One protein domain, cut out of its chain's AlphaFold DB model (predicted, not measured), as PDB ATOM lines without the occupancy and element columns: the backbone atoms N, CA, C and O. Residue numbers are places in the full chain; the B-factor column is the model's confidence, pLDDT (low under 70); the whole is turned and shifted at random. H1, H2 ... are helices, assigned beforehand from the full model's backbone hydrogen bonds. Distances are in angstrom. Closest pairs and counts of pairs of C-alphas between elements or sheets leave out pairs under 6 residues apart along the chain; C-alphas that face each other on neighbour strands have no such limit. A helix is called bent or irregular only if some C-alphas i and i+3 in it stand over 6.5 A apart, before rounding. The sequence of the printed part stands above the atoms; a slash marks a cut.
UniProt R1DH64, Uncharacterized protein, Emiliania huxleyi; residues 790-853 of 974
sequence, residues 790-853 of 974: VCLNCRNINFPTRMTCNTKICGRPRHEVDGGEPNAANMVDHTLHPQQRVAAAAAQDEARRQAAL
ATOM      1  N   VAL A 790     -31.180   6.338  40.788       98.19
ATOM      2  CA  VAL A 790     -30.880   7.025  42.057       98.19
ATOM      3  C   VAL A 790     -29.716   8.001  41.862       98.19
ATOM      4  O   VAL A 790     -28.654   7.610  41.400       98.19
ATOM      5  N   CYS A 791     -29.872   9.282  42.211       98.31
ATOM      6  CA  CYS A 791     -28.798  10.273  42.028       98.31
ATOM      7  C   CYS A 791     -27.746  10.245  43.153       98.31
ATOM      8  O   CYS A 791     -27.985  10.847  44.189       98.31
ATOM      9  N   LEU A 792     -26.555   9.673  42.973       97.62
ATOM     10  CA  LEU A 792     -25.522   9.540  44.024       97.62
ATOM     11  C   LEU A 792     -25.273  10.814  44.872       97.62
ATOM     12  O   LEU A 792     -25.121  10.722  46.088       97.62
ATOM     13  N   ASN A 793     -25.307  12.014  44.275       97.88
ATOM     14  CA  ASN A 793     -25.041  13.288  44.967       97.88
ATOM     15  C   ASN A 793     -26.160  13.759  45.925       97.88
ATOM     16  O   ASN A 793     -25.875  14.472  46.883       97.88
ATOM     17  N   CYS A 794     -27.441  13.493  45.651       97.69
ATOM     18  CA  CYS A 794     -28.556  13.935  46.525       97.69
ATOM     19  C   CYS A 794     -29.636  12.863  46.749       97.69
ATOM     20  O   CYS A 794     -30.722  13.152  47.250       97.69
ATOM     21  N   ARG A 795     -29.333  11.654  46.288       97.44
ATOM     22  CA  ARG A 795     -30.066  10.386  46.251       97.44
ATOM     23  C   ARG A 795     -31.493  10.398  45.681       97.44
ATOM     24  O   ARG A 795     -32.130   9.367  45.577       97.44
ATOM     25  N   ASN A 796     -31.994  11.533  45.199       97.88
ATOM     26  CA  ASN A 796     -33.311  11.615  44.559       97.88
ATOM     27  C   ASN A 796     -33.477  10.598  43.413       97.88
ATOM     28  O   ASN A 796     -32.685  10.609  42.470       97.88
ATOM     29  N   ILE A 797     -34.559   9.816  43.462       97.88
ATOM     30  CA  ILE A 797     -34.968   8.880  42.408       97.88
ATOM     31  C   ILE A 797     -35.519   9.665  41.207       97.88
ATOM     32  O   ILE A 797     -36.380  10.542  41.341       97.88
ATOM     33  N   ASN A 798     -34.993   9.375  40.022       98.12
ATOM     34  CA  ASN A 798     -35.294  10.046  38.763       98.12
ATOM     35  C   ASN A 798     -35.928   9.074  37.766       98.12
ATOM     36  O   ASN A 798     -35.560   7.907  37.705       98.12
ATOM     37  N   PHE A 799     -36.845   9.577  36.938       97.75
ATOM     38  CA  PHE A 799     -37.435   8.802  35.842       97.75
ATOM     39  C   PHE A 799     -36.375   8.366  34.808       97.75
ATOM     40  O   PHE A 799     -35.403   9.103  34.613       97.75
ATOM     41  N   PRO A 800     -36.585   7.258  34.068       97.88
ATOM     42  CA  PRO A 800     -35.590   6.710  33.136       97.88
ATOM     43  C   PRO A 800     -35.119   7.729  32.090       97.88
ATOM     44  O   PRO A 800     -33.930   7.862  31.812       97.88
ATOM     45  N   THR A 801     -36.068   8.519  31.582       97.38
ATOM     46  CA  THR A 801     -35.887   9.560  30.560       97.38
ATOM     47  C   THR A 801     -35.187  10.829  31.063       97.38
ATOM     48  O   THR A 801     -34.967  11.767  30.293       97.38
ATOM     49  N   ARG A 802     -34.837  10.918  32.354       97.56
ATOM     50  CA  ARG A 802     -34.132  12.074  32.917       97.56
ATOM     51  C   ARG A 802     -32.627  11.924  32.756       97.56
ATOM     52  O   ARG A 802     -31.991  11.202  33.512       97.56
ATOM     53  N   MET A 803     -32.050  12.717  31.858       97.94
ATOM     54  CA  MET A 803     -30.593  12.875  31.737       97.94
ATOM     55  C   MET A 803     -29.990  13.842  32.774       97.94
ATOM     56  O   MET A 803     -28.785  14.065  32.757       97.94
ATOM     57  N   THR A 804     -30.795  14.411  33.679       98.44
ATOM     58  CA  THR A 804     -30.365  15.279  34.791       98.44
ATOM     59  C   THR A 804     -31.204  15.025  36.044       98.44
ATOM     60  O   THR A 804     -32.399  14.725  35.953       98.44
ATOM     61  N   CYS A 805     -30.600  15.169  37.226       98.44
ATOM     62  CA  CYS A 805     -31.299  14.992  38.497       98.44
ATOM     63  C   CYS A 805     -32.414  16.041  38.676       98.44
ATOM     64  O   CYS A 805     -32.172  17.248  38.646       98.44
ATOM     65  N   ASN A 806     -33.646  15.580  38.908       97.81
ATOM     66  CA  ASN A 806     -34.850  16.410  38.993       97.81
ATOM     67  C   ASN A 806     -34.885  17.331  40.233       97.81
ATOM     68  O   ASN A 806     -35.641  18.305  40.266       97.81
ATOM     69  N   THR A 807     -34.074  17.060  41.260       97.25
ATOM     70  CA  THR A 807     -33.949  17.941  42.426       97.25
ATOM     71  C   THR A 807     -33.268  19.249  42.037       97.25
ATOM     72  O   THR A 807     -32.087  19.267  41.695       97.25
ATOM     73  N   LYS A 808     -33.980  20.372  42.202       95.81
ATOM     74  CA  LYS A 808     -33.503  21.739  41.896       95.81
ATOM     75  C   LYS A 808     -32.200  22.157  42.598       95.81
ATOM     76  O   LYS A 808     -31.595  23.137  42.190       95.81
ATOM     77  N   ILE A 809     -31.821  21.457  43.668       95.81
ATOM     78  CA  ILE A 809     -30.596  21.688  44.451       95.81
ATOM     79  C   ILE A 809     -29.394  20.942  43.839       95.81
ATOM     80  O   ILE A 809     -28.260  21.359  44.031       95.81
ATOM     81  N   CYS A 810     -29.633  19.853  43.100       97.88
ATOM     82  CA  CYS A 810     -28.583  19.023  42.516       97.88
ATOM     83  C   CYS A 810     -28.377  19.324  41.028       97.88
ATOM     84  O   CYS A 810     -27.292  19.743  40.646       97.88
ATOM     85  N   GLY A 811     -29.392  19.104  40.183       97.75
ATOM     86  CA  GLY A 811     -29.346  19.380  38.739       97.75
ATOM     87  C   GLY A 811     -28.310  18.610  37.895       97.75
ATOM     88  O   GLY A 811     -28.396  18.678  36.670       97.75
ATOM     89  N   ARG A 812     -27.363  17.885  38.511       98.19
ATOM     90  CA  ARG A 812     -26.251  17.185  37.842       98.19
ATOM     91  C   ARG A 812     -26.721  16.215  36.745       98.19
ATOM     92  O   ARG A 812     -27.792  15.613  36.895       98.19
ATOM     93  N   PRO A 813     -25.944  16.048  35.659       98.25
ATOM     94  CA  PRO A 813     -26.258  15.119  34.579       98.25
ATOM     95  C   PRO A 813     -26.125  13.662  35.029       98.25
ATOM     96  O   PRO A 813     -25.279  13.336  35.854       98.25
ATOM     97  N   ARG A 814     -26.944  12.773  34.454       98.25
ATOM     98  CA  ARG A 814     -27.040  11.353  34.831       98.25
ATOM     99  C   ARG A 814     -25.666  10.669  34.886       98.25
ATOM    100  O   ARG A 814     -25.356  10.044  35.885       98.25
ATOM    101  N   HIS A 815     -24.803  10.882  33.893       97.62
ATOM    102  CA  HIS A 815     -23.472  10.259  33.829       97.62
ATOM    103  C   HIS A 815     -22.484  10.675  34.943       97.62
ATOM    104  O   HIS A 815     -21.481   9.997  35.118       97.62
ATOM    105  N   GLU A 816     -22.730  11.757  35.695       97.75
ATOM    106  CA  GLU A 816     -21.921  12.110  36.880       97.75
ATOM    107  C   GLU A 816     -22.392  11.401  38.161       97.75
ATOM    108  O   GLU A 816     -21.663  11.373  39.151       97.75
ATOM    109  N   VAL A 817     -23.650  10.945  38.205       97.81
ATOM    110  CA  VAL A 817     -24.357  10.642  39.462       97.81
ATOM    111  C   VAL A 817     -25.352   9.484  39.364       97.81
ATOM    112  O   VAL A 817     -26.228   9.375  40.219       97.81
ATOM    113  N   ASP A 818     -25.270   8.623  38.355       97.62
ATOM    114  CA  ASP A 818     -26.133   7.444  38.268       97.62
ATOM    115  C   ASP A 818     -25.693   6.382  39.289       97.62
ATOM    116  O   ASP A 818     -24.604   5.825  39.191       97.62
ATOM    117  N   GLY A 819     -26.534   6.136  40.293       96.94
ATOM    118  CA  GLY A 819     -26.367   5.087  41.300       96.94
ATOM    119  C   GLY A 819     -27.067   3.776  40.941       96.94
ATOM    120  O   GLY A 819     -27.269   2.940  41.822       96.94
ATOM    121  N   GLY A 820     -27.482   3.618  39.681       96.00
ATOM    122  CA  GLY A 820     -28.269   2.493  39.206       96.00
ATOM    123  C   GLY A 820     -29.741   2.585  39.608       96.00
ATOM    124  O   GLY A 820     -30.240   3.624  40.059       96.00
ATOM    125  N   GLU A 821     -30.451   1.474  39.419       96.12
ATOM    126  CA  GLU A 821     -31.869   1.375  39.751       96.12
ATOM    127  C   GLU A 821     -32.136   1.453  41.270       96.12
ATOM    128  O   GLU A 821     -31.270   1.106  42.083       96.12
ATOM    129  N   PRO A 822     -33.334   1.907  41.693       94.19
ATOM    130  CA  PRO A 822     -33.737   1.933  43.097       94.19
ATOM    131  C   PRO A 822     -33.989   0.512  43.629       94.19
ATOM    132  O   PRO A 822     -35.130   0.058  43.738       94.19
ATOM    133  N   ASN A 823     -32.899  -0.181  43.963       91.06
ATOM    134  CA  ASN A 823     -32.904  -1.420  44.732       91.06
ATOM    135  C   ASN A 823     -33.197  -1.152  46.224       91.06
ATOM    136  O   ASN A 823     -33.149  -0.011  46.692       91.06
ATOM    137  N   ALA A 824     -33.495  -2.209  46.985       79.00
ATOM    138  CA  ALA A 824     -33.867  -2.088  48.397       79.00
ATOM    139  C   ALA A 824     -32.787  -1.379  49.240       79.00
ATOM    140  O   ALA A 824     -33.116  -0.482  50.012       79.00
ATOM    141  N   ALA A 825     -31.507  -1.716  49.035       76.06
ATOM    142  CA  ALA A 825     -30.375  -1.128  49.758       76.06
ATOM    143  C   ALA A 825     -30.262   0.393  49.547       76.06
ATOM    144  O   ALA A 825     -30.131   1.145  50.511       76.06
ATOM    145  N   ASN A 826     -30.402   0.860  48.303       74.44
ATOM    146  CA  ASN A 826     -30.433   2.284  47.979       74.44
ATOM    147  C   ASN A 826     -31.662   2.993  48.581       74.44
ATOM    148  O   ASN A 826     -31.589   4.185  48.865       74.44
ATOM    149  N   MET A 827     -32.787   2.293  48.781       67.94
ATOM    150  CA  MET A 827     -34.053   2.890  49.228       67.94
ATOM    151  C   MET A 827     -34.233   3.035  50.744       67.94
ATOM    152  O   MET A 827     -35.014   3.899  51.149       67.94
ATOM    153  N   VAL A 828     -33.520   2.277  51.588       67.19
ATOM    154  CA  VAL A 828     -33.633   2.410  53.064       67.19
ATOM    155  C   VAL A 828     -33.347   3.850  53.520       67.19
ATOM    156  O   VAL A 828     -33.979   4.374  54.433       67.19
ATOM    157  N   ASP A 829     -32.445   4.536  52.818       57.91
ATOM    158  CA  ASP A 829     -32.014   5.901  53.125       57.91
ATOM    159  C   ASP A 829     -32.972   7.002  52.588       57.91
ATOM    160  O   ASP A 829     -32.670   8.196  52.688       57.91
ATOM    161  N   HIS A 830     -34.127   6.619  52.013       60.56
ATOM    162  CA  HIS A 830     -35.111   7.532  51.399       60.56
ATOM    163  C   HIS A 830     -36.430   7.700  52.132       60.56
ATOM    164  O   HIS A 830     -36.986   8.800  52.127       60.56
ATOM    165  N   THR A 831     -36.957   6.629  52.715       58.66
ATOM    166  CA  THR A 831     -38.216   6.667  53.470       58.66
ATOM    167  C   THR A 831     -38.047   7.332  54.836       58.66
ATOM    168  O   THR A 831     -39.016   7.842  55.394       58.66
ATOM    169  N   LEU A 832     -36.816   7.394  55.352       55.72
ATOM    170  CA  LEU A 832     -36.483   8.048  56.612       55.72
ATOM    171  C   LEU A 832     -36.445   9.581  56.471       55.72
ATOM    172  O   LEU A 832     -35.655  10.152  55.716       55.72
ATOM    173  N   HIS A 833     -37.252  10.272  57.276       57.38
ATOM    174  CA  HIS A 833     -37.192  11.725  57.452       57.38
ATOM    175  C   HIS A 833     -35.785  12.148  57.940       57.38
ATOM    176  O   HIS A 833     -35.160  11.388  58.680       57.38
ATOM    177  N   PRO A 834     -35.258  13.354  57.631       59.41
ATOM    178  CA  PRO A 834     -33.885  13.730  57.999       59.41
ATOM    179  C   PRO A 834     -33.528  13.587  59.489       59.41
ATOM    180  O   PRO A 834     -32.370  13.350  59.811       59.41
ATOM    181  N   GLN A 835     -34.508  13.670  60.395       55.59
ATOM    182  CA  GLN A 835     -34.316  13.385  61.825       55.59
ATOM    183  C   GLN A 835     -34.163  11.883  62.121       55.59
ATOM    184  O   GLN A 835     -33.316  11.507  62.923       55.59
ATOM    185  N   GLN A 836     -34.930  11.022  61.445       67.50
ATOM    186  CA  GLN A 836     -34.813   9.563  61.558       67.50
ATOM    187  C   GLN A 836     -33.487   9.059  60.974       67.50
ATOM    188  O   GLN A 836     -32.918   8.117  61.503       67.50
ATOM    189  N   ARG A 837     -32.951   9.720  59.938       70.44
ATOM    190  CA  ARG A 837     -31.628   9.403  59.367       70.44
ATOM    191  C   ARG A 837     -30.491   9.668  60.366       70.44
ATOM    192  O   ARG A 837     -29.569   8.870  60.459       70.44
ATOM    193  N   VAL A 838     -30.587  10.744  61.154       69.06
ATOM    194  CA  VAL A 838     -29.647  11.019  62.261       69.06
ATOM    195  C   VAL A 838     -29.819  10.008  63.401       69.06
ATOM    196  O   VAL A 838     -28.822   9.521  63.922       69.06
ATOM    197  N   ALA A 839     -31.057   9.646  63.752       68.75
ATOM    198  CA  ALA A 839     -31.324   8.633  64.776       68.75
ATOM    199  C   ALA A 839     -30.817   7.234  64.373       68.75
ATOM    200  O   ALA A 839     -30.207   6.555  65.188       68.75
ATOM    201  N   ALA A 840     -31.000   6.826  63.114       64.50
ATOM    202  CA  ALA A 840     -30.508   5.550  62.595       64.50
ATOM    203  C   ALA A 840     -28.972   5.496  62.537       64.50
ATOM    204  O   ALA A 840     -28.387   4.477  62.884       64.50
ATOM    205  N   ALA A 841     -28.312   6.598  62.160       67.94
ATOM    206  CA  ALA A 841     -26.853   6.689  62.203       67.94
ATOM    207  C   ALA A 841     -26.310   6.601  63.642       67.94
ATOM    208  O   ALA A 841     -25.319   5.916  63.874       67.94
ATOM    209  N   ALA A 842     -26.982   7.237  64.611       73.19
ATOM    210  CA  ALA A 842     -26.645   7.097  66.027       73.19
ATOM    211  C   ALA A 842     -26.858   5.655  66.520       73.19
ATOM    212  O   ALA A 842     -25.954   5.086  67.116       73.19
ATOM    213  N   ALA A 843     -27.990   5.025  66.192       76.75
ATOM    214  CA  ALA A 843     -28.278   3.638  66.562       76.75
ATOM    215  C   ALA A 843     -27.305   2.619  65.933       76.75
ATOM    216  O   ALA A 843     -27.053   1.575  66.524       76.75
ATOM    217  N   GLN A 844     -26.724   2.909  64.763       70.06
ATOM    218  CA  GLN A 844     -25.663   2.079  64.174       70.06
ATOM    219  C   GLN A 844     -24.303   2.252  64.870       70.06
ATOM    220  O   GLN A 844     -23.526   1.300  64.901       70.06
ATOM    221  N   ASP A 845     -24.008   3.426  65.434       72.56
ATOM    222  CA  ASP A 845     -22.827   3.633  66.286       72.56
ATOM    223  C   ASP A 845     -23.030   2.983  67.668       72.56
ATOM    224  O   ASP A 845     -22.135   2.314  68.180       72.56
ATOM    225  N   GLU A 846     -24.247   3.071  68.214       70.62
ATOM    226  CA  GLU A 846     -24.680   2.385  69.438       70.62
ATOM    227  C   GLU A 846     -24.564   0.859  69.296       70.62
ATOM    228  O   GLU A 846     -23.892   0.216  70.096       70.62
ATOM    229  N   ALA A 847     -25.100   0.277  68.218       75.62
ATOM    230  CA  ALA A 847     -25.000  -1.159  67.948       75.62
ATOM    231  C   ALA A 847     -23.545  -1.624  67.743       75.62
ATOM    232  O   ALA A 847     -23.191  -2.739  68.119       75.62
ATOM    233  N   ARG A 848     -22.668  -0.772  67.189       76.88
ATOM    234  CA  ARG A 848     -21.221  -1.052  67.089       76.88
ATOM    235  C   ARG A 848     -20.516  -0.994  68.442       76.88
ATOM    236  O   ARG A 848     -19.572  -1.747  68.653       76.88
ATOM    237  N   ARG A 849     -20.963  -0.123  69.349       77.00
ATOM    238  CA  ARG A 849     -20.486  -0.057  70.739       77.00
ATOM    239  C   ARG A 849     -20.968  -1.259  71.548       77.00
ATOM    240  O   ARG A 849     -20.158  -1.867  72.234       77.00
ATOM    241  N   GLN A 850     -22.233  -1.648  71.406       78.06
ATOM    242  CA  GLN A 850     -22.800  -2.848  72.029       78.06
ATOM    243  C   GLN A 850     -22.082  -4.112  71.533       78.06
ATOM    244  O   GLN A 850     -21.511  -4.825  72.348       78.06
ATOM    245  N   ALA A 851     -21.919  -4.298  70.221       74.50
ATOM    246  CA  ALA A 851     -21.151  -5.417  69.658       74.50
ATOM    247  C   ALA A 851     -19.640  -5.409  70.008       74.50
ATOM    248  O   ALA A 851     -18.956  -6.413  69.812       74.50
ATOM    249  N   ALA A 852     -19.098  -4.294  70.515       73.19
ATOM    250  CA  ALA A 852     -17.741  -4.214  71.067       73.19
ATOM    251  C   ALA A 852     -17.682  -4.499  72.584       73.19
ATOM    252  O   ALA A 852     -16.610  -4.807  73.100       73.19
ATOM    253  N   LEU A 853     -18.816  -4.413  73.289       76.38
ATOM    254  CA  LEU A 853     -18.977  -4.785  74.701       76.38
ATOM    255  C   LEU A 853     -19.413  -6.252  74.863       76.38
ATOM    256  O   LEU A 853     -19.003  -6.904  75.815       76.38
TER     257      LEU A 853
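Overview. This is residues 790 to 853 of the 974 residues of an uncharacterized protein of Emiliania huxleyi (UniProt R1DH64). Picture a small head of looped chain, residues 790 to 823 with the four-residue helix H1 in it, from which H2 leads to a long helical arm, H3. H2 and H3 make a corner, and residues 841 to 853 of H3 stick out into the open. The printed part has 64 residues with three named helices, in the order H1, H2, H3, and no named strand; the class is all helix. It is loose, with a radius of gyration of the C-alphas of 14.9 A, and spans 49 by 20 by 18 A, the arm making much of the length.

Along the chain. Start at C-alpha 790, at (-30.880, 7.025, 42.057); residues 790 to 813 hold no named element. H1 then takes residues 814 to 817, 5.4 A long. Find C-alpha 824 at (-33.867, -2.088, 48.397); from there H2 runs to residue 831, 11.0 A on. H2 is neither bent nor irregular, but only just: C-alphas 826 and 829 are 6.5 A apart. H3, residues 834 to 853, runs 29.1 A to C-alpha 853 at (-18.977, -4.785, 74.701).

Arrangement. H1 is apart from both H2 and H3. Look at Asp 829 and Arg 837 for the closest C-alphas of H2 and H3, 7.2 A apart: the two helices are close but not clearly touching. They run opposite ways at a steep tilt of 55 degrees. In H3 every O i to N i+4 pair is within hydrogen-bond range; in H2 1 of 4 is, beside 2 of 5 O i to N i+3 pairs, and H1 is too short for an O i to N i+4 pair.

Size, cuts and confidence. The C-alphas of Thr 801 and Leu 853, the two farthest apart, are 49.4 A from each other. Without residues 841 to 853, which stand free, the body spans 33 by 23 by 15 A. The printed part has no cut; the link from H1 to H2 is short and that from H2 to H3 tight. The mean pLDDT of the printed part is 84.1; look for values under 70 at residues 827 to 836 and 838 to 841.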